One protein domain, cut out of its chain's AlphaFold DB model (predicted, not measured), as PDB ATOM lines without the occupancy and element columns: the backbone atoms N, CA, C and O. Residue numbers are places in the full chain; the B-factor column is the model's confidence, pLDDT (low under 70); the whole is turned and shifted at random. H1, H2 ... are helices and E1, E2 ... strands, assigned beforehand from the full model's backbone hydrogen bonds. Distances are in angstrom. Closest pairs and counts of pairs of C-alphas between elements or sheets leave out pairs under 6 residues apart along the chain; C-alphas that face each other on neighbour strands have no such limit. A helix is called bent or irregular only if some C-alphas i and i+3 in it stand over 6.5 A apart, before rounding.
ATOM      1  N   PRO A 414      50.455  -8.174   3.407       94.44
ATOM      2  CA  PRO A 414      49.832  -9.414   2.956       94.44
ATOM      3  C   PRO A 414      50.725 -10.632   3.229       94.44
ATOM      4  O   PRO A 414      51.840 -10.726   2.719       94.44
ATOM      5  N   SER A 415      50.203 -11.624   3.958       92.69
ATOM      6  CA  SER A 415      50.815 -12.954   4.126       92.69
ATOM      7  C   SER A 415      50.848 -13.767   2.828       92.69
ATOM      8  O   SER A 415      51.621 -14.720   2.722       92.69
ATOM      9  N   LYS A 416      50.061 -13.363   1.824       91.25
ATOM     10  CA  LYS A 416      50.161 -13.796   0.427       91.25
ATOM     11  C   LYS A 416      49.788 -12.631  -0.491       91.25
ATOM     12  O   LYS A 416      48.637 -12.194  -0.503       91.25
ATOM     13  N   LYS A 417      50.761 -12.132  -1.257       89.56
ATOM     14  CA  LYS A 417      50.605 -10.973  -2.151       89.56
ATOM     15  C   LYS A 417      50.188 -11.426  -3.558       89.56
ATOM     16  O   LYS A 417      50.880 -12.235  -4.174       89.56
ATOM     17  N   ALA A 418      49.065 -10.930  -4.070       85.31
ATOM     18  CA  ALA A 418      48.403 -11.456  -5.267       85.31
ATOM     19  C   ALA A 418      49.072 -11.061  -6.595       85.31
ATOM     20  O   ALA A 418      48.984 -11.805  -7.570       85.31
ATOM     21  N   THR A 419      49.749  -9.911  -6.629       85.81
ATOM     22  CA  THR A 419      50.499  -9.407  -7.788       85.81
ATOM     23  C   THR A 419      51.952  -9.137  -7.405       85.81
ATOM     24  O   THR A 419      52.252  -8.954  -6.226       85.81
ATOM     25  N   ILE A 420      52.854  -9.095  -8.390       84.69
ATOM     26  CA  ILE A 420      54.272  -8.716  -8.212       84.69
ATOM     27  C   ILE A 420      54.499  -7.194  -8.177       84.69
ATOM     28  O   ILE A 420      55.634  -6.744  -8.066       84.69
ATOM     29  N   ASP A 421      53.436  -6.388  -8.280       87.19
ATOM     30  CA  ASP A 421      53.540  -4.926  -8.345       87.19
ATOM     31  C   ASP A 421      54.232  -4.360  -7.095       87.19
ATOM     32  O   ASP A 421      53.904  -4.748  -5.969       87.19
ATOM     33  N   ALA A 422      55.152  -3.409  -7.272       87.00
ATOM     34  CA  ALA A 422      55.914  -2.818  -6.175       87.00
ATOM     35  C   ALA A 422      55.011  -2.234  -5.069       87.00
ATOM     36  O   ALA A 422      54.061  -1.499  -5.350       87.00
ATOM     37  N   GLN A 423      55.332  -2.528  -3.804       91.75
ATOM     38  CA  GLN A 423      54.765  -1.783  -2.679       91.75
ATOM     39  C   GLN A 423      55.453  -0.418  -2.519       91.75
ATOM     40  O   GLN A 423      56.603  -0.233  -2.930       91.75
ATOM     41  N   PHE A 424      54.775   0.517  -1.858       92.38
ATOM     42  CA  PHE A 424      55.352   1.795  -1.440       92.38
ATOM     43  C   PHE A 424      54.775   2.246  -0.093       92.38
ATOM     44  O   PHE A 424      53.678   1.841   0.290       92.38
ATOM     45  N   MET A 425      55.522   3.081   0.625       93.62
ATOM     46  CA  MET A 425      55.074   3.758   1.844       93.62
ATOM     47  C   MET A 425      54.604   5.169   1.464       93.62
ATOM     48  O   MET A 425      55.217   5.793   0.599       93.62
ATOM     49  N   ALA A 426      53.515   5.658   2.057       95.75
ATOM     50  CA  ALA A 426      53.051   7.034   1.861       95.75
ATOM     51  C   ALA A 426      52.321   7.582   3.096       95.75
ATOM     52  O   ALA A 426      51.732   6.816   3.869       95.75
ATOM     53  N   TYR A 427      52.326   8.908   3.245       97.12
ATOM     54  CA  TYR A 427      51.580   9.628   4.279       97.12
ATOM     55  C   TYR A 427      50.161   9.977   3.818       97.12
ATOM     56  O   TYR A 427      49.895  10.149   2.629       97.12
ATOM     57  N   PHE A 428      49.241  10.114   4.769       95.81
ATOM     58  CA  PHE A 428      47.866  10.547   4.548       95.81
ATOM     59  C   PHE A 428      47.266  11.187   5.810       95.81
ATOM     60  O   PHE A 428      47.721  10.965   6.936       95.81
ATOM     61  N   LEU A 429      46.195  11.958   5.624       93.19
ATOM     62  CA  LEU A 429      45.405  12.527   6.714       93.19
ATOM     63  C   LEU A 429      44.158  11.671   6.975       93.19
ATOM     64  O   LEU A 429      43.435  11.286   6.056       93.19
ATOM     65  N   ALA A 430      43.923  11.336   8.244       87.44
ATOM     66  CA  ALA A 430      42.810  10.494   8.681       87.44
ATOM     67  C   ALA A 430      41.596  11.358   9.071       87.44
ATOM     68  O   ALA A 430      41.239  11.449  10.247       87.44
ATOM     69  N   ASN A 431      41.005  12.027   8.079       85.56
ATOM     70  CA  ASN A 431      39.969  13.043   8.277       85.56
ATOM     71  C   ASN A 431      38.687  12.482   8.922       85.56
ATOM     72  O   ASN A 431      38.314  11.322   8.728       85.56
ATOM     73  N   THR A 432      37.986  13.337   9.672       86.25
ATOM     74  CA  THR A 432      36.724  13.005  10.357       86.25
ATOM     75  C   THR A 432      35.691  14.106  10.143       86.25
ATOM     76  O   THR A 432      36.051  15.279  10.131       86.25
ATOM     77  N   LEU A 433      34.423  13.735   9.943       88.06
ATOM     78  CA  LEU A 433      33.337  14.676   9.649       88.06
ATOM     79  C   LEU A 433      32.969  15.538  10.863       88.06
ATOM     80  O   LEU A 433      32.900  15.037  11.990       88.06
ATOM     81  N   HIS A 434      32.654  16.810  10.616       82.88
ATOM     82  CA  HIS A 434      32.145  17.722  11.635       82.88
ATOM     83  C   HIS A 434      30.807  17.260  12.231       82.88
ATOM     84  O   HIS A 434      29.932  16.703  11.562       82.88
ATOM     85  N   ALA A 435      30.628  17.522  13.528       77.31
ATOM     86  CA  ALA A 435      29.369  17.279  14.217       77.31
ATOM     87  C   ALA A 435      28.321  18.315  13.789       77.31
ATOM     88  O   ALA A 435      28.476  19.496  14.073       77.31
ATOM     89  N   VAL A 436      27.232  17.829  13.184       68.06
ATOM     90  CA  VAL A 436      26.131  18.579  12.537       68.06
ATOM     91  C   VAL A 436      25.675  19.864  13.250       68.06
ATOM     92  O   VAL A 436      25.304  20.823  12.588       68.06
ATOM     93  N   ASN A 437      25.710  19.890  14.587       65.56
ATOM     94  CA  ASN A 437      25.230  21.001  15.419       65.56
ATOM     95  C   ASN A 437      26.330  21.619  16.313       65.56
ATOM     96  O   ASN A 437      26.038  22.079  17.416       65.56
ATOM     97  N   ARG A 438      27.605  21.593  15.894       61.00
ATOM     98  CA  ARG A 438      28.710  22.303  16.569       61.00
ATOM     99  C   ARG A 438      29.378  23.299  15.613       61.00
ATOM    100  O   ARG A 438      29.521  22.971  14.439       61.00
ATOM    101  N   PRO A 439      29.815  24.478  16.095       59.75
ATOM    102  CA  PRO A 439      30.645  25.374  15.297       59.75
ATOM    103  C   PRO A 439      31.970  24.693  14.929       59.75
ATOM    104  O   PRO A 439      32.494  23.876  15.693       59.75
ATOM    105  N   GLN A 440      32.517  25.042  13.766       62.56
ATOM    106  CA  GLN A 440      33.851  24.616  13.359       62.56
ATOM    107  C   GLN A 440      34.903  25.261  14.269       62.56
ATOM    108  O   GLN A 440      35.006  26.482  14.354       62.56
ATOM    109  N   SER A 441      35.699  24.421  14.927       65.62
ATOM    110  CA  SER A 441      36.930  24.809  15.613       65.62
ATOM    111  C   SER A 441      38.086  24.038  14.979       65.62
ATOM    112  O   SER A 441      38.228  22.835  15.221       65.62
ATOM    113  N   ASP A 442      38.880  24.710  14.149       73.19
ATOM    114  CA  ASP A 442      40.096  24.127  13.577       73.19
ATOM    115  C   ASP A 442      41.113  23.812  14.687       73.19
ATOM    116  O   ASP A 442      41.203  24.532  15.683       73.19
ATOM    117  N   SER A 443      41.901  22.744  14.519       85.69
ATOM    118  CA  SER A 443      42.941  22.402  15.496       85.69
ATOM    119  C   SER A 443      44.014  23.492  15.565       85.69
ATOM    120  O   SER A 443      44.665  23.785  14.562       85.69
ATOM    121  N   LEU A 444      44.247  24.033  16.758       88.88
ATOM    122  CA  LEU A 444      45.352  24.938  17.073       88.88
ATOM    123  C   LEU A 444      46.583  24.158  17.549       88.88
ATOM    124  O   LEU A 444      46.464  23.091  18.153       88.88
ATOM    125  N   LEU A 445      47.765  24.720  17.301       92.19
ATOM    126  CA  LEU A 445      49.060  24.132  17.630       92.19
ATOM    127  C   LEU A 445      50.004  25.228  18.139       92.19
ATOM    128  O   LEU A 445      50.140  26.263  17.496       92.19
ATOM    129  N   ALA A 446      50.651  24.989  19.278       92.25
ATOM    130  CA  ALA A 446      51.783  25.791  19.738       92.25
ATOM    131  C   ALA A 446      53.088  25.143  19.254       92.25
ATOM    132  O   ALA A 446      53.222  23.921  19.341       92.25
ATOM    133  N   ASP A 447      54.051  25.949  18.798       88.62
ATOM    134  CA  ASP A 447      55.279  25.470  18.140       88.62
ATOM    135  C   ASP A 447      56.085  24.464  18.984       88.62
ATOM    136  O   ASP A 447      56.635  23.510  18.436       88.62
ATOM    137  N   GLN A 448      56.068  24.578  20.322       89.75
ATOM    138  CA  GLN A 448      56.709  23.612  21.233       89.75
ATOM    139  C   GLN A 448      56.222  22.159  21.037       89.75
ATOM    140  O   GLN A 448      56.957  21.212  21.303       89.75
ATOM    141  N   HIS A 449      54.999  21.979  20.528       93.06
ATOM    142  CA  HIS A 449      54.366  20.683  20.285       93.06
ATOM    143  C   HIS A 449      54.368  20.247  18.812       93.06
ATOM    144  O   HIS A 449      53.817  19.186  18.498       93.06
ATOM    145  N   LEU A 450      54.977  21.029  17.910       91.06
ATOM    146  CA  LEU A 450      55.013  20.754  16.471       91.06
ATOM    147  C   LEU A 450      55.470  19.317  16.183       91.06
ATOM    148  O   LEU A 450      54.802  18.577  15.467       91.06
ATOM    149  N   THR A 451      56.543  18.873  16.832       89.19
ATOM    150  CA  THR A 451      57.108  17.540  16.616       89.19
ATOM    151  C   THR A 451      56.192  16.385  17.053       89.19
ATOM    152  O   THR A 451      56.059  15.411  16.309       89.19
ATOM    153  N   ASP A 452      55.510  16.455  18.208       91.38
ATOM    154  CA  ASP A 452      54.551  15.398  18.610       91.38
ATOM    155  C   ASP A 452      53.232  15.460  17.818       91.38
ATOM    156  O   ASP A 452      52.498  14.472  17.740       91.38
ATOM    157  N   ALA A 453      52.938  16.595  17.178       93.88
ATOM    158  CA  ALA A 453      51.860  16.704  16.203       93.88
ATOM    159  C   ALA A 453      52.238  16.061  14.852       93.88
ATOM    160  O   ALA A 453      51.436  15.310  14.297       93.88
ATOM    161  N   LEU A 454      53.470  16.256  14.363       93.19
ATOM    162  CA  LEU A 454      53.981  15.606  13.146       93.19
ATOM    163  C   LEU A 454      54.036  14.076  13.281       93.19
ATOM    164  O   LEU A 454      53.625  13.365  12.366       93.19
ATOM    165  N   LYS A 455      54.392  13.551  14.463       91.50
ATOM    166  CA  LYS A 455      54.318  12.109  14.795       91.50
ATOM    167  C   LYS A 455      52.898  11.507  14.716       91.50
ATOM    168  O   LYS A 455      52.737  10.300  14.892       91.50
ATOM    169  N   ARG A 456      51.857  12.318  14.470       92.44
ATOM    170  CA  ARG A 456      50.456  11.885  14.281       92.44
ATOM    171  C   ARG A 456      50.008  11.882  12.818       92.44
ATOM    172  O   ARG A 456      48.895  11.423  12.550       92.44
ATOM    173  N   VAL A 457      50.835  12.354  11.879       95.44
ATOM    174  CA  VAL A 457      50.566  12.195  10.442       95.44
ATOM    175  C   VAL A 457      50.547  10.697  10.142       95.44
ATOM    176  O   VAL A 457      51.498   9.971  10.437       95.44
ATOM    177  N   SER A 458      49.426  10.200   9.619       96.00
ATOM    178  CA  SER A 458      49.274   8.764   9.389       96.00
ATOM    179  C   SER A 458      50.093   8.345   8.171       96.00
ATOM    180  O   SER A 458      50.171   9.072   7.188       96.00
ATOM    181  N   ASN A 459      50.702   7.168   8.232       96.19
ATOM    182  CA  ASN A 459      51.391   6.532   7.114       96.19
ATOM    183  C   ASN A 459      50.955   5.074   7.014       96.19
ATOM    184  O   ASN A 459      50.418   4.536   7.985       96.19
ATOM    185  N   ALA A 460      51.132   4.470   5.840       96.75
ATOM    186  CA  ALA A 460      50.890   3.048   5.626       96.75
ATOM    187  C   ALA A 460      51.668   2.496   4.422       96.75
ATOM    188  O   ALA A 460      52.108   3.250   3.549       96.75
ATOM    189  N   TYR A 461      51.779   1.167   4.352       95.12
ATOM    190  CA  TYR A 461      52.363   0.443   3.216       95.12
ATOM    191  C   TYR A 461      51.278  -0.008   2.231       95.12
ATOM    192  O   TYR A 461      50.455  -0.876   2.530       95.12
ATOM    193  N   PHE A 462      51.289   0.573   1.035       95.62
ATOM    194  CA  PHE A 462      50.324   0.311  -0.026       95.62
ATOM    195  C   PHE A 462      50.781  -0.840  -0.923       95.62
ATOM    196  O   PHE A 462      51.915  -0.878  -1.399       95.62
ATOM    197  N   THR A 463      49.856  -1.755  -1.205       94.25
ATOM    198  CA  THR A 463      50.027  -2.899  -2.111       94.25
ATOM    199  C   THR A 463      48.948  -2.877  -3.188       94.25
ATOM    200  O   THR A 463      47.840  -2.394  -2.954       94.25
ATOM    201  N   ARG A 464      49.255  -3.364  -4.390       92.00
ATOM    202  CA  ARG A 464      48.313  -3.326  -5.515       92.00
ATOM    203  C   ARG A 464      47.329  -4.499  -5.458       92.00
ATOM    204  O   ARG A 464      47.686  -5.602  -5.048       92.00
ATOM    205  N   VAL A 465      46.090  -4.244  -5.870       91.19
ATOM    206  CA  VAL A 465      45.004  -5.227  -6.009       91.19
ATOM    207  C   VAL A 465      44.403  -5.071  -7.405       91.19
ATOM    208  O   VAL A 465      44.068  -3.956  -7.812       91.19
ATOM    209  N   SER A 466      44.273  -6.173  -8.148       87.75
ATOM    210  CA  SER A 466      43.778  -6.190  -9.530       87.75
ATOM    211  C   SER A 466      42.745  -7.303  -9.741       87.75
ATOM    212  O   SER A 466      43.035  -8.488  -9.592       87.75
ATOM    213  N   GLY A 467      41.512  -6.918 -10.090       84.31
ATOM    214  CA  GLY A 467      40.418  -7.867 -10.318       84.31
ATOM    215  C   GLY A 467      40.223  -8.859  -9.162       84.31
ATOM    216  O   GLY A 467      40.409  -8.528  -7.989       84.31
ATOM    217  N   ALA A 468      39.909 -10.105  -9.514       82.44
ATOM    218  CA  ALA A 468      39.699 -11.199  -8.566       82.44
ATOM    219  C   ALA A 468      40.994 -11.756  -7.922       82.44
ATOM    220  O   ALA A 468      40.958 -12.821  -7.306       82.44
ATOM    221  N   ALA A 469      42.144 -11.085  -8.063       87.31
ATOM    222  CA  ALA A 469      43.386 -11.494  -7.415       87.31
ATOM    223  C   ALA A 469      43.331 -11.161  -5.908       87.31
ATOM    224  O   ALA A 469      43.241  -9.997  -5.518       87.31
ATOM    225  N   ILE A 470      43.358 -12.195  -5.062       91.94
ATOM    226  CA  ILE A 470      43.144 -12.072  -3.611       91.94
ATOM    227  C   ILE A 470      44.468 -11.849  -2.875       91.94
ATOM    228  O   ILE A 470      45.300 -12.759  -2.821       91.94
ATOM    229  N   ASN A 471      44.622 -10.684  -2.237       94.62
ATOM    230  CA  ASN A 471      45.611 -10.504  -1.173       94.62
ATOM    231  C   ASN A 471      45.075 -11.160   0.107       94.62
ATOM    232  O   ASN A 471      43.948 -10.881   0.523       94.62
ATOM    233  N   GLU A 472      45.879 -12.011   0.740       95.25
ATOM    234  CA  GLU A 472      45.572 -12.623   2.039       95.25
ATOM    235  C   GLU A 472      46.509 -12.061   3.110       95.25
ATOM    236  O   GLU A 472      47.674 -11.775   2.834       95.25
ATOM    237  N   TYR A 473      45.988 -11.883   4.321       95.12
ATOM    238  CA  TYR A 473      46.657 -11.254   5.456       95.12
ATOM    239  C   TYR A 473      46.424 -12.105   6.711       95.12
ATOM    240  O   TYR A 473      45.283 -12.482   6.994       95.12
ATOM    241  N   HIS A 474      47.475 -12.367   7.493       93.06
ATOM    242  CA  HIS A 474      47.363 -13.058   8.783       93.06
ATOM    243  C   HIS A 474      47.565 -12.092   9.947       93.06
ATOM    244  O   HIS A 474      48.578 -11.390  10.024       93.06
ATOM    245  N   LEU A 475      46.615 -12.095  10.879       90.50
ATOM    246  CA  LEU A 475      46.698 -11.332  12.118       90.50
ATOM    247  C   LEU A 475      47.405 -12.148  13.209       90.50
ATOM    248  O   LEU A 475      47.127 -13.342  13.357       90.50
ATOM    249  N   PRO A 476      48.303 -11.531  13.997       85.81
ATOM    250  CA  PRO A 476      48.818 -12.165  15.201       85.81
ATOM    251  C   PRO A 476      47.726 -12.187  16.292       85.81
ATOM    252  O   PRO A 476      46.797 -11.378  16.232       85.81
ATOM    253  N   PRO A 477      47.819 -13.077  17.299       83.25
ATOM    254  CA  PRO A 477      46.790 -13.215  18.330       83.25
ATOM    255  C   PRO A 477      46.478 -11.898  19.058       83.25
ATOM    256  O   PRO A 477      47.393 -11.197  19.502       83.25
ATOM    257  N   GLN A 478      45.185 -11.586  19.205       85.69
ATOM    258  CA  GLN A 478      44.690 -10.405  19.918       85.69
ATOM    259  C   GLN A 478      43.949 -10.812  21.197       85.69
ATOM    260  O   GLN A 478      43.183 -11.773  21.206       85.69
ATOM    261  N   GLN A 479      44.155 -10.060  22.281       87.38
ATOM    262  CA  GLN A 479      43.522 -10.338  23.581       87.38
ATOM    263  C   GLN A 479      42.103  -9.752  23.708       87.38
ATOM    264  O   GLN A 479      41.311 -10.185  24.546       87.38
ATOM    265  N   THR A 480      41.761  -8.772  22.871       91.69
ATOM    266  CA  THR A 480      40.475  -8.062  22.857       91.69
ATOM    267  C   THR A 480      40.118  -7.659  21.436       91.69
ATOM    268  O   THR A 480      40.996  -7.567  20.581       91.69
ATOM    269  N   ASP A 481      38.831  -7.413  21.192       91.88
ATOM    270  CA  ASP A 481      38.361  -6.896  19.912       91.88
ATOM    271  C   ASP A 481      38.954  -5.505  19.662       91.88
ATOM    272  O   ASP A 481      39.122  -4.702  20.589       91.88
ATOM    273  N   GLY A 482      39.256  -5.228  18.400       92.81
ATOM    274  CA  GLY A 482      39.844  -3.982  17.942       92.81
ATOM    275  C   GLY A 482      39.174  -3.472  16.672       92.81
ATOM    276  O   GLY A 482      37.971  -3.626  16.455       92.81
ATOM    277  N   GLN A 483      39.971  -2.833  15.820       94.25
ATOM    278  CA  GLN A 483      39.510  -2.276  14.551       94.25
ATOM    279  C   GLN A 483      40.494  -2.602  13.433       94.25
ATOM    280  O   GLN A 483      41.707  -2.577  13.646       94.25
ATOM    281  N   LEU A 484      39.962  -2.841  12.239       96.38
ATOM    282  CA  LEU A 484      40.709  -2.929  10.992       96.38
ATOM    283  C   LEU A 484      40.458  -1.650  10.188       96.38
ATOM    284  O   LEU A 484      39.317  -1.340   9.852       96.38
ATOM    285  N   ARG A 485      41.516  -0.914   9.869       97.19
ATOM    286  CA  ARG A 485      41.480   0.267   9.013       97.19
ATOM    287  C   ARG A 485      41.871  -0.129   7.589       97.19
ATOM    288  O   ARG A 485      42.957  -0.658   7.365       97.19
ATOM    289  N   LEU A 486      40.977   0.144   6.645       97.38
ATOM    290  CA  LEU A 486      41.192   0.033   5.203       97.38
ATOM    291  C   LEU A 486      41.541   1.419   4.650       97.38
ATOM    292  O   LEU A 486      40.838   2.378   4.961       97.38
ATOM    293  N   ILE A 487      42.607   1.519   3.852       97.94
ATOM    294  CA  ILE A 487      43.125   2.778   3.290       97.94
ATOM    295  C   ILE A 487      43.350   2.585   1.790       97.94
ATOM    296  O   ILE A 487      44.036   1.647   1.386       97.94
ATOM    297  N   VAL A 488      42.799   3.466   0.960       96.69
ATOM    298  CA  VAL A 488      42.825   3.349  -0.505       96.69
ATOM    299  C   VAL A 488      43.373   4.624  -1.143       96.69
ATOM    300  O   VAL A 488      42.887   5.711  -0.851       96.69
ATOM    301  N   ASP A 489      44.360   4.488  -2.029       96.06
ATOM    302  CA  ASP A 489      44.973   5.581  -2.802       96.06
ATOM    303  C   ASP A 489      43.959   6.210  -3.779       96.06
ATOM    304  O   ASP A 489      43.432   5.521  -4.661       96.06
ATOM    305  N   LYS A 490      43.669   7.513  -3.633       94.12
ATOM    306  CA  LYS A 490      42.708   8.236  -4.488       94.12
ATOM    307  C   LYS A 490      43.345   8.965  -5.674       94.12
ATOM    308  O   LYS A 490      42.589   9.460  -6.508       94.12
ATOM    309  N   ARG A 491      44.680   9.023  -5.802       91.75
ATOM    310  CA  ARG A 491      45.352   9.768  -6.897       91.75
ATOM    311  C   ARG A 491      44.899   9.324  -8.287       91.75
ATOM    312  O   ARG A 491      44.873  10.117  -9.217       91.75
ATOM    313  N   ASP A 492      44.539   8.050  -8.398       87.62
ATOM    314  CA  ASP A 492      44.245   7.360  -9.653       87.62
ATOM    315  C   ASP A 492      42.853   6.680  -9.605       87.62
ATOM    316  O   ASP A 492      42.634   5.563 -10.097       87.62
ATOM    317  N   CYS A 493      41.916   7.327  -8.896       90.12
ATOM    318  CA  CYS A 493      40.630   6.756  -8.501       90.12
ATOM    319  C   CYS A 493      39.673   6.534  -9.685       90.12
ATOM    320  O   CYS A 493      39.515   7.366 -10.572       90.12
ATOM    321  N   VAL A 494      38.966   5.403  -9.638       91.44
ATOM    322  CA  VAL A 494      37.826   5.061 -10.511       91.44
ATOM    323  C   VAL A 494      36.811   4.330  -9.629       91.44
ATOM    324  O   VAL A 494      37.258   3.451  -8.882       91.44
ATOM    325  N   PRO A 495      35.503   4.652  -9.654       91.38
ATOM    326  CA  PRO A 495      34.534   4.009  -8.770       91.38
ATOM    327  C   PRO A 495      34.461   2.501  -9.017       91.38
ATOM    328  O   PRO A 495      34.335   2.068 -10.162       91.38
ATOM    329  N   ARG A 496      34.564   1.695  -7.954       92.19
ATOM    330  CA  ARG A 496      34.593   0.223  -8.052       92.19
ATOM    331  C   ARG A 496      34.183  -0.455  -6.751       92.19
ATOM    332  O   ARG A 496      34.281   0.145  -5.679       92.19
ATOM    333  N   LEU A 497      33.746  -1.708  -6.842       92.81
ATOM    334  CA  LEU A 497      33.433  -2.531  -5.678       92.81
ATOM    335  C   LEU A 497      34.664  -3.338  -5.237       92.81
ATOM    336  O   LEU A 497      35.312  -4.012  -6.040       92.81
ATOM    337  N   LEU A 498      34.967  -3.267  -3.946       94.94
ATOM    338  CA  LEU A 498      35.949  -4.089  -3.250       94.94
ATOM    339  C   LEU A 498      35.205  -5.071  -2.342       94.94
ATOM    340  O   LEU A 498      34.194  -4.715  -1.731       94.94
ATOM    341  N   HIS A 499      35.727  -6.286  -2.218       95.12
ATOM    342  CA  HIS A 499      35.252  -7.262  -1.245       95.12
ATOM    343  C   HIS A 499      36.343  -7.524  -0.215       95.12
ATOM    344  O   HIS A 499      37.502  -7.753  -0.567       95.12
ATOM    345  N   ILE A 500      35.949  -7.527   1.056       95.44
ATOM    346  CA  ILE A 500      36.781  -8.017   2.152       95.44
ATOM    347  C   ILE A 500      36.086  -9.205   2.816       95.44
ATOM    348  O   ILE A 500      34.897  -9.143   3.129       95.44
ATOM    349  N   GLU A 501      36.819 -10.294   3.017       95.12
ATOM    350  CA  GLU A 501      36.372 -11.480   3.746       95.12
ATOM    351  C   GLU A 501      37.184 -11.611   5.029       95.12
ATOM    352  O   GLU A 501      38.415 -11.572   5.015       95.12
ATOM    353  N   ILE A 502      36.478 -11.784   6.140       93.06
ATOM    354  CA  ILE A 502      37.048 -11.975   7.467       93.06
ATOM    355  C   ILE A 502      36.742 -13.411   7.895       93.06
ATOM    356  O   ILE A 502      35.576 -13.809   8.008       93.06
ATOM    357  N   ASP A 503      37.803 -14.191   8.114       89.25
ATOM    358  CA  ASP A 503      37.768 -15.542   8.686       89.25
ATOM    359  C   ASP A 503      36.871 -16.556   7.927       89.25
ATOM    360  O   ASP A 503      36.382 -17.521   8.516       89.25
ATOM    361  N   ALA A 504      36.619 -16.316   6.629       85.94
ATOM    362  CA  ALA A 504      35.640 -17.016   5.780       85.94
ATOM    363  C   ALA A 504      34.186 -17.031   6.316       85.94
ATOM    364  O   ALA A 504      33.368 -17.847   5.892       85.94
ATOM    365  N   LYS A 505      33.853 -16.120   7.243       83.31
ATOM    366  CA  LYS A 505      32.537 -16.018   7.908       83.31
ATOM    367  C   LYS A 505      31.797 -14.725   7.574       83.31
ATOM    368  O   LYS A 505      30.569 -14.713   7.546       83.31
ATOM    369  N   ILE A 506      32.530 -13.627   7.377       84.88
ATOM    370  CA  ILE A 506      31.961 -12.289   7.187       84.88
ATOM    371  C   ILE A 506      32.551 -11.682   5.916       84.88
ATOM    372  O   ILE A 506      33.692 -11.226   5.919       84.88
ATOM    373  N   THR A 507      31.759 -11.634   4.847       91.06
ATOM    374  CA  THR A 507      32.086 -10.867   3.637       91.06
ATOM    375  C   THR A 507      31.424  -9.493   3.711       91.06
ATOM    376  O   THR A 507      30.246  -9.380   4.066       91.06
ATOM    377  N   LYS A 508      32.165  -8.434   3.380       93.25
ATOM    378  CA  LYS A 508      31.660  -7.060   3.293       93.25
ATOM    379  C   LYS A 508      31.937  -6.467   1.916       93.25
ATOM    380  O   LYS A 508      33.066  -6.480   1.434       93.25
ATOM    381  N   ASP A 509      30.881  -5.905   1.339       94.88
ATOM    382  CA  ASP A 509      30.917  -5.087   0.129       94.88
ATOM    383  C   ASP A 509      31.339  -3.660   0.502       94.88
ATOM    384  O   ASP A 509      30.691  -3.015   1.336       94.88
ATOM    385  N   ILE A 510      32.411  -3.166  -0.116       95.19
ATOM    386  CA  ILE A 510      32.973  -1.835   0.124       95.19
ATOM    387  C   ILE A 510      33.066  -1.097  -1.207       95.19
ATOM    388  O   ILE A 510      33.857  -1.446  -2.079       95.19
ATOM    389  N   TRP A 511      32.240  -0.070  -1.377       93.56
ATOM    390  CA  TRP A 511      32.230   0.743  -2.585       93.56
ATOM    391  C   TRP A 511      33.236   1.890  -2.456       93.56
ATOM    392  O   TRP A 511      33.120   2.726  -1.557       93.56
ATOM    393  N   LEU A 512      34.216   1.932  -3.362       93.94
ATOM    394  CA  LEU A 512      35.092   3.085  -3.550       93.94
ATOM    395  C   LEU A 512      34.357   4.148  -4.377       93.94
ATOM    396  O   LEU A 512      33.993   3.904  -5.531       93.94
ATOM    397  N   ARG A 513      34.175   5.325  -3.779       91.00
ATOM    398  CA  ARG A 513      33.617   6.549  -4.360       91.00
ATOM    399  C   ARG A 513      34.760   7.554  -4.548       91.00
ATOM    400  O   ARG A 513      35.571   7.765  -3.645       91.00
ATOM    401  N   CYS A 514      34.872   8.115  -5.748       87.12
ATOM    402  CA  CYS A 514      36.012   8.963  -6.120       87.12
ATOM    403  C   CYS A 514      35.714  10.445  -5.944       87.12
ATOM    404  O   CYS A 514      36.486  11.134  -5.274       87.12
ATOM    405  N   GLU A 515      34.566  10.885  -6.465       81.38
ATOM    406  CA  GLU A 515      33.934  12.147  -6.085       81.38
ATOM    407  C   GLU A 515      33.843  12.229  -4.548       81.38
ATOM    408  O   GLU A 515      33.558  11.213  -3.899       81.38
ATOM    409  N   PRO A 516      34.152  13.388  -3.948       68.62
ATOM    410  CA  PRO A 516      34.019  13.569  -2.512       68.62
ATOM    411  C   PRO A 516      32.532  13.603  -2.130       68.62
ATOM    412  O   PRO A 516      31.712  14.199  -2.823       68.62
ATOM    413  N   ASP A 517      32.168  12.965  -1.016       72.75
ATOM    414  CA  ASP A 517      30.776  12.985  -0.534       72.75
ATOM    415  C   ASP A 517      30.386  14.332   0.108       72.75
ATOM    416  O   ASP A 517      29.204  14.571   0.368       72.75
ATOM    417  N   ARG A 518      31.396  15.148   0.431       79.81
ATOM    418  CA  ARG A 518      31.377  16.387   1.215       79.81
ATOM    419  C   ARG A 518      32.627  17.215   0.896       79.81
ATOM    420  O   ARG A 518      33.650  16.629   0.545       79.81
ATOM    421  N   GLU A 519      32.563  18.535   1.042       81.38
ATOM    422  CA  GLU A 519      33.706  19.416   0.756       81.38
ATOM    423  C   GLU A 519      34.783  19.332   1.847       81.38
ATOM    424  O   GLU A 519      34.544  18.801   2.929       81.38
ATOM    425  N   ALA A 520      35.983  19.865   1.591       78.19
ATOM    426  CA  ALA A 520      37.074  19.851   2.576       78.19
ATOM    427  C   ALA A 520      36.681  20.513   3.917       78.19
ATOM    428  O   ALA A 520      37.090  20.047   4.977       78.19
ATOM    429  N   GLU A 521      35.834  21.544   3.862       80.06
ATOM    430  CA  GLU A 521      35.311  22.306   5.006       80.06
ATOM    431  C   GLU A 521      34.336  21.501   5.894       80.06
ATOM    432  O   GLU A 521      34.104  21.859   7.044       80.06
ATOM    433  N   ASP A 522      33.798  20.371   5.416       83.44
ATOM    434  CA  ASP A 522      32.963  19.464   6.220       83.44
ATOM    435  C   ASP A 522      33.786  18.538   7.144       83.44
ATOM    436  O   ASP A 522      33.216  17.796   7.956       83.44
ATOM    437  N   PHE A 523      35.120  18.555   7.042       86.69
ATOM    438  CA  PHE A 523      36.020  17.719   7.835       86.69
ATOM    439  C   PHE A 523      36.779  18.530   8.887       86.69
ATOM    440  O   PHE A 523      37.389  19.553   8.602       86.69
ATOM    441  N   THR A 524      36.822  18.007  10.112       84.25
ATOM    442  CA  THR A 524      37.575  18.615  11.210       84.25
ATOM    443  C   THR A 524      39.074  18.565  10.932       84.25
ATOM    444  O   THR A 524      39.662  17.479  10.985       84.25
ATOM    445  N   ARG A 525      39.686  19.741  10.707       87.69
ATOM    446  CA  ARG A 525      41.141  19.895  10.559       87.69
ATOM    447  C   ARG A 525      41.862  19.218  11.715       87.69
ATOM    448  O   ARG A 525      41.683  19.584  12.883       87.69
ATOM    449  N   SER A 526      42.687  18.230  11.388       89.25
ATOM    450  CA  SER A 526      43.403  17.448  12.397       89.25
ATOM    451  C   SER A 526      44.638  18.190  12.921       89.25
ATOM    452  O   SER A 526      45.231  19.005  12.225       89.25
ATOM    453  N   LEU A 527      45.094  17.867  14.133       91.19
ATOM    454  CA  LEU A 527      46.327  18.456  14.675       91.19
ATOM    455  C   LEU A 527      47.572  18.119  13.826       91.19
ATOM    456  O   LEU A 527      48.499  18.916  13.743       91.19
ATOM    457  N   ALA A 528      47.572  16.950  13.177       92.75
ATOM    458  CA  ALA A 528      48.619  16.534  12.246       92.75
ATOM    459  C   ALA A 528      48.610  17.379  10.959       92.75
ATOM    460  O   ALA A 528      49.658  17.768  10.460       92.75
ATOM    461  N   GLU A 529      47.425  17.714  10.452       93.12
ATOM    462  CA  GLU A 529      47.233  18.623   9.319       93.12
ATOM    463  C   GLU A 529      47.648  20.058   9.668       93.12
ATOM    464  O   GLU A 529      48.399  20.665   8.911       93.12
ATOM    465  N   THR A 530      47.271  20.571  10.847       93.00
ATOM    466  CA  THR A 530      47.764  21.867  11.348       93.00
ATOM    467  C   THR A 530      49.292  21.896  11.435       93.00
ATOM    468  O   THR A 530      49.899  22.898  11.070       93.00
ATOM    469  N   ALA A 531      49.933  20.801  11.858       93.56
ATOM    470  CA  ALA A 531      51.393  20.695  11.899       93.56
ATOM    471  C   ALA A 531      52.040  20.714  10.504       93.56
ATOM    472  O   ALA A 531      53.054  21.381  10.311       93.56
ATOM    473  N   LEU A 532      51.440  20.039   9.518       93.75
ATOM    474  CA  LEU A 532      51.910  20.091   8.129       93.75
ATOM    475  C   LEU A 532      51.714  21.481   7.506       93.75
ATOM    476  O   LEU A 532      52.618  21.962   6.833       93.75
ATOM    477  N   ILE A 533      50.596  22.161   7.784       91.69
ATOM    478  CA  ILE A 533      50.360  23.553   7.358       91.69
ATOM    479  C   ILE A 533      51.380  24.500   8.012       91.69
ATOM    480  O   ILE A 533      51.923  25.375   7.343       91.69
ATOM    481  N   ARG A 534      51.685  24.305   9.304       91.50
ATOM    482  CA  ARG A 534      52.695  25.078  10.044       91.50
ATOM    483  C   ARG A 534      54.108  24.886   9.480       91.50
ATOM    484  O   ARG A 534      54.845  25.867   9.431       91.50
ATOM    485  N   LEU A 535      54.466  23.679   9.026       89.44
ATOM    486  CA  LEU A 535      55.710  23.437   8.278       89.44
ATOM    487  C   LEU A 535      55.681  24.050   6.871       89.44
ATOM    488  O   LEU A 535      56.674  24.617   6.436       89.44
ATOM    489  N   GLN A 536      54.555  23.974   6.156       88.38
ATOM    490  CA  GLN A 536      54.426  24.500   4.789       88.38
ATOM    491  C   GLN A 536      54.555  26.036   4.713       88.38
ATOM    492  O   GLN A 536      54.745  26.591   3.637       88.38
ATOM    493  N   GLN A 537      54.482  26.734   5.850       86.62
ATOM    494  CA  GLN A 537      54.786  28.167   5.961       86.62
ATOM    495  C   GLN A 537      56.298  28.476   5.984       86.62
ATOM    496  O   GLN A 537      56.672  29.630   5.785       86.62
ATOM    497  N   GLU A 538      57.150  27.474   6.222       79.00
ATOM    498  CA  GLU A 538      58.620  27.582   6.263       79.00
ATOM    499  C   GLU A 538      59.310  26.772   5.148       79.00
ATOM    500  O   GLU A 538      60.400  27.135   4.710       79.00
ATOM    501  N   ALA A 539      58.685  25.691   4.667       72.19
ATOM    502  CA  ALA A 539      59.216  24.833   3.612       72.19
ATOM    503  C   ALA A 539      59.064  25.448   2.206       72.19
ATOM    504  O   ALA A 539      58.002  25.950   1.843       72.19
ATOM    505  N   ASN A 540      60.098  25.299   1.371       67.69
ATOM    506  CA  ASN A 540      60.071  25.685  -0.050       67.69
ATOM    507  C   ASN A 540      59.526  24.570  -0.977       67.69
ATOM    508  O   ASN A 540      59.462  24.748  -2.193       67.69
ATOM    509  N   SER A 541      59.159  23.417  -0.410       67.44
ATOM    510  CA  SER A 541      58.682  22.214  -1.108       67.44
ATOM    511  C   SER A 541      57.169  22.241  -1.390       67.44
ATOM    512  O   SER A 541      56.385  22.771  -0.598       67.44
ATOM    513  N   VAL A 542      56.729  21.610  -2.488       72.75
ATOM    514  CA  VAL A 542      55.295  21.413  -2.781       72.75
ATOM    515  C   VAL A 542      54.732  20.275  -1.918       72.75
ATOM    516  O   VAL A 542      53.586  20.331  -1.468       72.75
ATOM    517  N   ASN A 543      55.552  19.262  -1.639       84.25
ATOM    518  CA  ASN A 543      55.234  18.093  -0.831       84.25
ATOM    519  C   ASN A 543      56.025  18.122   0.483       84.25
ATOM    520  O   ASN A 543      57.098  17.531   0.620       84.25
ATOM    521  N   VAL A 544      55.466  18.806   1.480       90.25
ATOM    522  CA  VAL A 544      56.100  19.046   2.788       90.25
ATOM    523  C   VAL A 544      56.585  17.772   3.511       90.25
ATOM    524  O   VAL A 544      57.505  17.855   4.313       90.25
ATOM    525  N   THR A 545      56.059  16.573   3.210       93.44
ATOM    526  CA  THR A 545      56.542  15.304   3.805       93.44
ATOM    527  C   THR A 545      57.740  14.663   3.082       93.44
ATOM    528  O   THR A 545      58.231  13.619   3.516       93.44
ATOM    529  N   LEU A 546      58.229  15.277   1.999       91.19
ATOM    530  CA  LEU A 546      59.517  14.981   1.350       91.19
ATOM    531  C   LEU A 546      60.597  16.033   1.677       91.19
ATOM    532  O   LEU A 546      61.765  15.834   1.347       91.19
ATOM    533  N   ASP A 547      60.215  17.134   2.333       88.25
ATOM    534  CA  ASP A 547      61.088  18.249   2.710       88.25
ATOM    535  C   ASP A 547      62.081  17.885   3.836       88.25
ATOM    536  O   ASP A 547      61.886  16.914   4.582       88.25
ATOM    537  N   SER A 548      63.154  18.671   3.988       86.31
ATOM    538  CA  SER A 548      64.130  18.487   5.065       86.31
ATOM    539  C   SER A 548      63.515  18.690   6.452       86.31
ATOM    540  O   SER A 548      63.778  17.868   7.332       86.31
ATOM    541  N   LEU A 549      62.647  19.694   6.643       86.81
ATOM    542  CA  LEU A 549      62.045  20.032   7.941       86.81
ATOM    543  C   LEU A 549      61.177  18.892   8.497       86.81
ATOM    544  O   LEU A 549      61.239  18.571   9.684       86.81
ATOM    545  N   PHE A 550      60.415  18.211   7.637       90.75
ATOM    546  CA  PHE A 550      59.683  17.003   8.027       90.75
ATOM    547  C   PHE A 550      60.627  15.810   8.252       90.75
ATOM    548  O   PHE A 550      60.465  15.052   9.215       90.75
ATOM    549  N   SER A 551      61.652  15.676   7.402       88.19
ATOM    550  CA  SER A 551      62.636  14.587   7.466       88.19
ATOM    551  C   SER A 551      63.460  14.560   8.761       88.19
ATOM    552  O   SER A 551      63.998  13.514   9.127       88.19
ATOM    553  N   VAL A 552      63.514  15.671   9.509       85.62
ATOM    554  CA  VAL A 552      64.088  15.741  10.868       85.62
ATOM    555  C   VAL A 552      63.389  14.806  11.861       85.62
ATOM    556  O   VAL A 552      64.013  14.329  12.818       85.62
ATOM    557  N   HIS A 553      62.090  14.562  11.673       85.62
ATOM    558  CA  HIS A 553      61.230  13.891  12.653       85.62
ATOM    559  C   HIS A 553      60.603  12.589  12.141       85.62
ATOM    560  O   HIS A 553      59.994  11.856  12.925       85.62
ATOM    561  N   SER A 554      60.698  12.289  10.844       89.00
ATOM    562  CA  SER A 554      60.099  11.104  10.221       89.00
ATOM    563  C   SER A 554      60.782  10.759   8.895       89.00
ATOM    564  O   SER A 554      61.400  11.608   8.269       89.00
ATOM    565  N   GLN A 555      60.684   9.504   8.449       88.69
ATOM    566  CA  GLN A 555      61.218   9.093   7.144       88.69
ATOM    567  C   GLN A 555      60.459   9.828   6.019       88.69
ATOM    568  O   GLN A 555      59.227   9.722   6.006       88.69
ATOM    569  N   PRO A 556      61.130  10.515   5.072       90.88
ATOM    570  CA  PRO A 556      60.445  11.140   3.945       90.88
ATOM    571  C   PRO A 556      59.699  10.117   3.082       90.88
ATOM    572  O   PRO A 556      60.209   9.025   2.812       90.88
ATOM    573  N   ALA A 557      58.487  10.497   2.673       92.75
ATOM    574  CA  ALA A 557      57.641   9.838   1.674       92.75
ATOM    575  C   ALA A 557      56.538  10.818   1.224       92.75
ATOM    576  O   ALA A 557      56.244  11.784   1.929       92.75
ATOM    577  N   SER A 558      55.887  10.585   0.083       92.88
ATOM    578  CA  SER A 558      54.833  11.487  -0.412       92.88
ATOM    579  C   SER A 558      53.587  11.501   0.486       92.88
ATOM    580  O   SER A 558      53.081  10.442   0.865       92.88
ATOM    581  N   LEU A 559      53.021  12.687   0.731       95.25
ATOM    582  CA  LEU A 559      51.646  12.843   1.208       95.25
ATOM    583  C   LEU A 559      50.677  12.579   0.044       95.25
ATOM    584  O   LEU A 559      50.848  13.136  -1.041       95.25
ATOM    585  N   VAL A 573      39.774 -13.410  15.089       91.62
ATOM    586  CA  VAL A 573      40.071 -13.389  13.647       91.62
ATOM    587  C   VAL A 573      41.548 -13.681  13.401       91.62
ATOM    588  O   VAL A 573      42.429 -13.056  13.988       91.62
ATOM    589  N   LYS A 574      41.816 -14.587  12.459       91.62
ATOM    590  CA  LYS A 574      43.173 -14.999  12.072       91.62
ATOM    591  C   LYS A 574      43.517 -14.601  10.645       91.62
ATOM    592  O   LYS A 574      44.669 -14.258  10.384       91.62
ATOM    593  N   THR A 575      42.533 -14.606   9.744       94.25
ATOM    594  CA  THR A 575      42.746 -14.324   8.318       94.25
ATOM    595  C   THR A 575      41.779 -13.273   7.788       94.25
ATOM    596  O   THR A 575      40.569 -13.344   8.003       94.25
ATOM    597  N   ILE A 576      42.329 -12.334   7.021       95.88
ATOM    598  CA  ILE A 576      41.594 -11.386   6.182       95.88
ATOM    599  C   ILE A 576      41.982 -11.638   4.723       95.88
ATOM    600  O   ILE A 576      43.153 -11.866   4.421       95.88
ATOM    601  N   LYS A 577      41.014 -11.561   3.811       96.19
ATOM    602  CA  LYS A 577      41.228 -11.568   2.357       96.19
ATOM    603  C   LYS A 577      40.615 -10.323   1.734       96.19
ATOM    604  O   LYS A 577      39.547  -9.893   2.162       96.19
ATOM    605  N   LEU A 578      41.261  -9.782   0.708       95.62
ATOM    606  CA  LEU A 578      40.848  -8.565   0.010       95.62
ATOM    607  C   LEU A 578      41.025  -8.732  -1.504       95.62
ATOM    608  O   LEU A 578      42.095  -9.142  -1.955       95.62
ATOM    609  N   TRP A 579      39.993  -8.389  -2.280       94.56
ATOM    610  CA  TRP A 579      40.032  -8.381  -3.748       94.56
ATOM    611  C   TRP A 579      39.056  -7.354  -4.346       94.56
ATOM    612  O   TRP A 579      38.230  -6.763  -3.644       94.56
ATOM    613  N   GLN A 580      39.155  -7.129  -5.655       92.25
ATOM    614  CA  GLN A 580      38.267  -6.255  -6.423       92.25
ATOM    615  C   GLN A 580      37.172  -7.112  -7.086       92.25
ATOM    616  O   GLN A 580      37.459  -8.190  -7.605       92.25
ATOM    617  N   ALA A 581      35.915  -6.663  -7.060       86.38
ATOM    618  CA  ALA A 581      34.792  -7.430  -7.614       86.38
ATOM    619  C   ALA A 581      34.900  -7.592  -9.138       86.38
ATOM    620  O   ALA A 581      34.770  -8.688  -9.682       86.38
ATOM    621  N   ASP A 582      35.173  -6.473  -9.806       79.00
ATOM    622  CA  ASP A 582      35.230  -6.346 -11.256       79.00
ATOM    623  C   ASP A 582      36.677  -6.276 -11.751       79.00
ATOM    624  O   ASP A 582      37.584  -5.816 -11.050       79.00
ATOM    625  N   ASN A 583      36.900  -6.637 -13.014       71.44
ATOM    626  CA  ASN A 583      38.222  -6.579 -13.646       71.44
ATOM    627  C   ASN A 583      38.591  -5.156 -14.137       71.44
ATOM    628  O   ASN A 583      39.126  -4.978 -15.231       71.44
ATOM    629  N   THR A 584      38.254  -4.122 -13.355       76.00
ATOM    630  CA  THR A 584      38.624  -2.721 -13.628       76.00
ATOM    631  C   THR A 584      40.127  -2.490 -13.442       76.00
ATOM    632  O   THR A 584      40.831  -3.348 -12.902       76.00
ATOM    633  N   LYS A 585      40.605  -1.286 -13.808       87.50
ATOM    634  CA  LYS A 585      41.939  -0.759 -13.448       87.50
ATOM    635  C   LYS A 585      42.325  -1.184 -12.014       87.50
ATOM    636  O   LYS A 585      41.437  -1.168 -11.162       87.50
ATOM    637  N   PRO A 586      43.585  -1.552 -11.716       90.50
ATOM    638  CA  PRO A 586      43.989  -1.906 -10.354       90.50
ATOM    639  C   PRO A 586      43.908  -0.722  -9.379       90.50
ATOM    640  O   PRO A 586      43.769   0.434  -9.788       90.50
ATOM    641  N   VAL A 587      44.014  -1.006  -8.083       93.00
ATOM    642  CA  VAL A 587      44.010  -0.022  -6.987       93.00
ATOM    643  C   VAL A 587      45.151  -0.304  -6.013       93.00
ATOM    644  O   VAL A 587      45.510  -1.462  -5.813       93.00
ATOM    645  N   ASN A 588      45.716   0.739  -5.402       95.62
ATOM    646  CA  ASN A 588      46.711   0.599  -4.338       95.62
ATOM    647  C   ASN A 588      45.996   0.705  -2.981       95.62
ATOM    648  O   ASN A 588      45.271   1.674  -2.736       95.62
ATOM    649  N   ILE A 589      46.178  -0.291  -2.115       96.12
ATOM    650  CA  ILE A 589      45.475  -0.429  -0.833       96.12
ATOM    651  C   ILE A 589      46.463  -0.790   0.279       96.12
ATOM    652  O   ILE A 589      47.326  -1.651   0.097       96.12
ATOM    653  N   ALA A 590      46.285  -0.174   1.446       97.50
ATOM    654  CA  ALA A 590      46.909  -0.581   2.697       97.50
ATOM    655  C   ALA A 590      45.855  -1.065   3.712       97.50
ATOM    656  O   ALA A 590      44.713  -0.592   3.728       97.50
ATOM    657  N   LEU A 591      46.253  -1.999   4.579       97.44
ATOM    658  CA  LEU A 591      45.487  -2.427   5.752       97.44
ATOM    659  C   LEU A 591      46.295  -2.144   7.019       97.44
ATOM    660  O   LEU A 591      47.501  -2.378   7.059       97.44
ATOM    661  N   GLN A 592      45.617  -1.704   8.076       97.50
ATOM    662  CA  GLN A 592      46.201  -1.545   9.410       97.50
ATOM    663  C   GLN A 592      45.245  -2.090  10.466       97.50
ATOM    664  O   GLN A 592      44.034  -1.947  10.325       97.50
ATOM    665  N   TYR A 593      45.755  -2.656  11.557       95.75
ATOM    666  CA  TYR A 593      44.929  -3.025  12.710       95.75
ATOM    667  C   TYR A 593      45.267  -2.172  13.932       95.75
ATOM    668  O   TYR A 593      46.394  -1.700  14.093       95.75
ATOM    669  N   ARG A 594      44.271  -1.947  14.791       94.44
ATOM    670  CA  ARG A 594      44.431  -1.146  16.005       94.44
ATOM    671  C   ARG A 594      45.052  -1.983  17.125       94.44
ATOM    672  O   ARG A 594      44.471  -2.980  17.542       94.44
ATOM    673  N   ALA A 595      46.211  -1.559  17.614       92.75
ATOM    674  CA  ALA A 595      46.987  -2.211  18.666       92.75
ATOM    675  C   ALA A 595      47.103  -1.312  19.909       92.75
ATOM    676  O   ALA A 595      47.079  -0.084  19.809       92.75
TER     677      ALA A 595
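What this domain is: This is residues 414 to 559 and 573 to 595 of the 1058 residues of an uncharacterized protein of Crenothrix sp. D3 (UniProt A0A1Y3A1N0). Two four-stranded sheets make a sandwich, partly face to face with their strands crossed at 44 degrees; one of them, E1 E2 E8 E4, is curled like part of a barrel, and its edge strand E1 is apart from the strands of the other. Beyond the E1 and E2 end of that sheet lies a small, loosely joined group of three helices, H1, H2 and H3, on neither sheet, tied to the strands by long loops at residues 429 to 446 and 513 to 526. The printed part has 169 residues with three named helices and eight named strands, in the order E1 H1 E2 E3 E4 E5 E6 H2 H3 E7 E8; both sheets are antiparallel, the second in the order E3 E7 E5 E6. The class is mixed, helices and strands, with 76 residues in named elements, under half of those printed. The whole is compact, with a radius of gyration of the C-alphas of 18.0 A, and spans 48 by 40 by 38 A.

Where its parts are: In the curled sheet, E1 is residues 424 to 428, starting at C-alpha 424 (55.352, 1.795, -1.440), and E2 is residues 458 to 465, 21.2 A long. E8, residues 587 to 595, is the longest strand at 25.9 A and ends at C-alpha 595 (46.987, -2.211, 18.666); E4 is residues 482 to 489, 23.4 A. In the other sheet, E3 is residues 471 to 474, E7 residues 575 to 580, 17.4 A, E5 residues 496 to 502, 19.9 A, and E6 residues 506 to 512, 19.0 A. H1 is residues 447 to 454; it is irregular, with C-alphas 448 and 451 7.6 A apart. H2 is residues 527 to 536, 14.1 A from C-alpha 527 (46.327, 18.456, 14.675), and H3 is residues 548 to 551.

How they stand to each other: In the sheet E1 E2 E8 E4, strongly twisted, E1 and E4 are the edge strands. The pairing is staggered: E2 pairs with E1 over residues 458 to 462, where N 428 and O 458 are 2.8 A apart, and with E8 over residues 463 to 465, where N 463 and O 589 are 2.8 A apart. E8 and E4 have N 485 and O 592 within hydrogen-bond range at 2.8 A. The other sheet is strongly twisted too, with N 473 and O 576 at 2.8 A between E3 and E7, and N 499 and O 579 at 2.9 A between E7 and E5. E5 and E6 form a hairpin, with N 498 and O 510 at 2.8 A. Between the sheets, the closest C-alphas of E2 and E7 are those of Val 465 and Trp 579, 6.3 A apart. H1 and H2 touch, the C-alphas of Ala 453 and Ala 528 closest at 5.1 A; they run opposite ways at a steep tilt of 69 degrees, only just short of about perpendicular. H3 is close to H2 but not clearly touching, with the C-alphas of Leu 535 and Leu 549 closest at 7.2 A. Every O i to N i+4 pair of H2 is within hydrogen-bond range; H1 has 2 of 4, beside 4 of 5 O i to N i+3 pairs, and H3 is too short for an O i to N i+4 pair.

The domain as a whole: The two C-alphas farthest apart, those of Lys 505 and Glu 538, are 50.8 A apart. Residues 560 to 572 are not printed, and C-alphas 559 and 573 are 31.3 A apart across this cut, in the link from H3 to E7. The links E1 to H1, E6 to H2 and H2 to H3 are long. The mean pLDDT of the printed part is 88.7; residues 436 to 441, 516 and 540 to 541 are under 70.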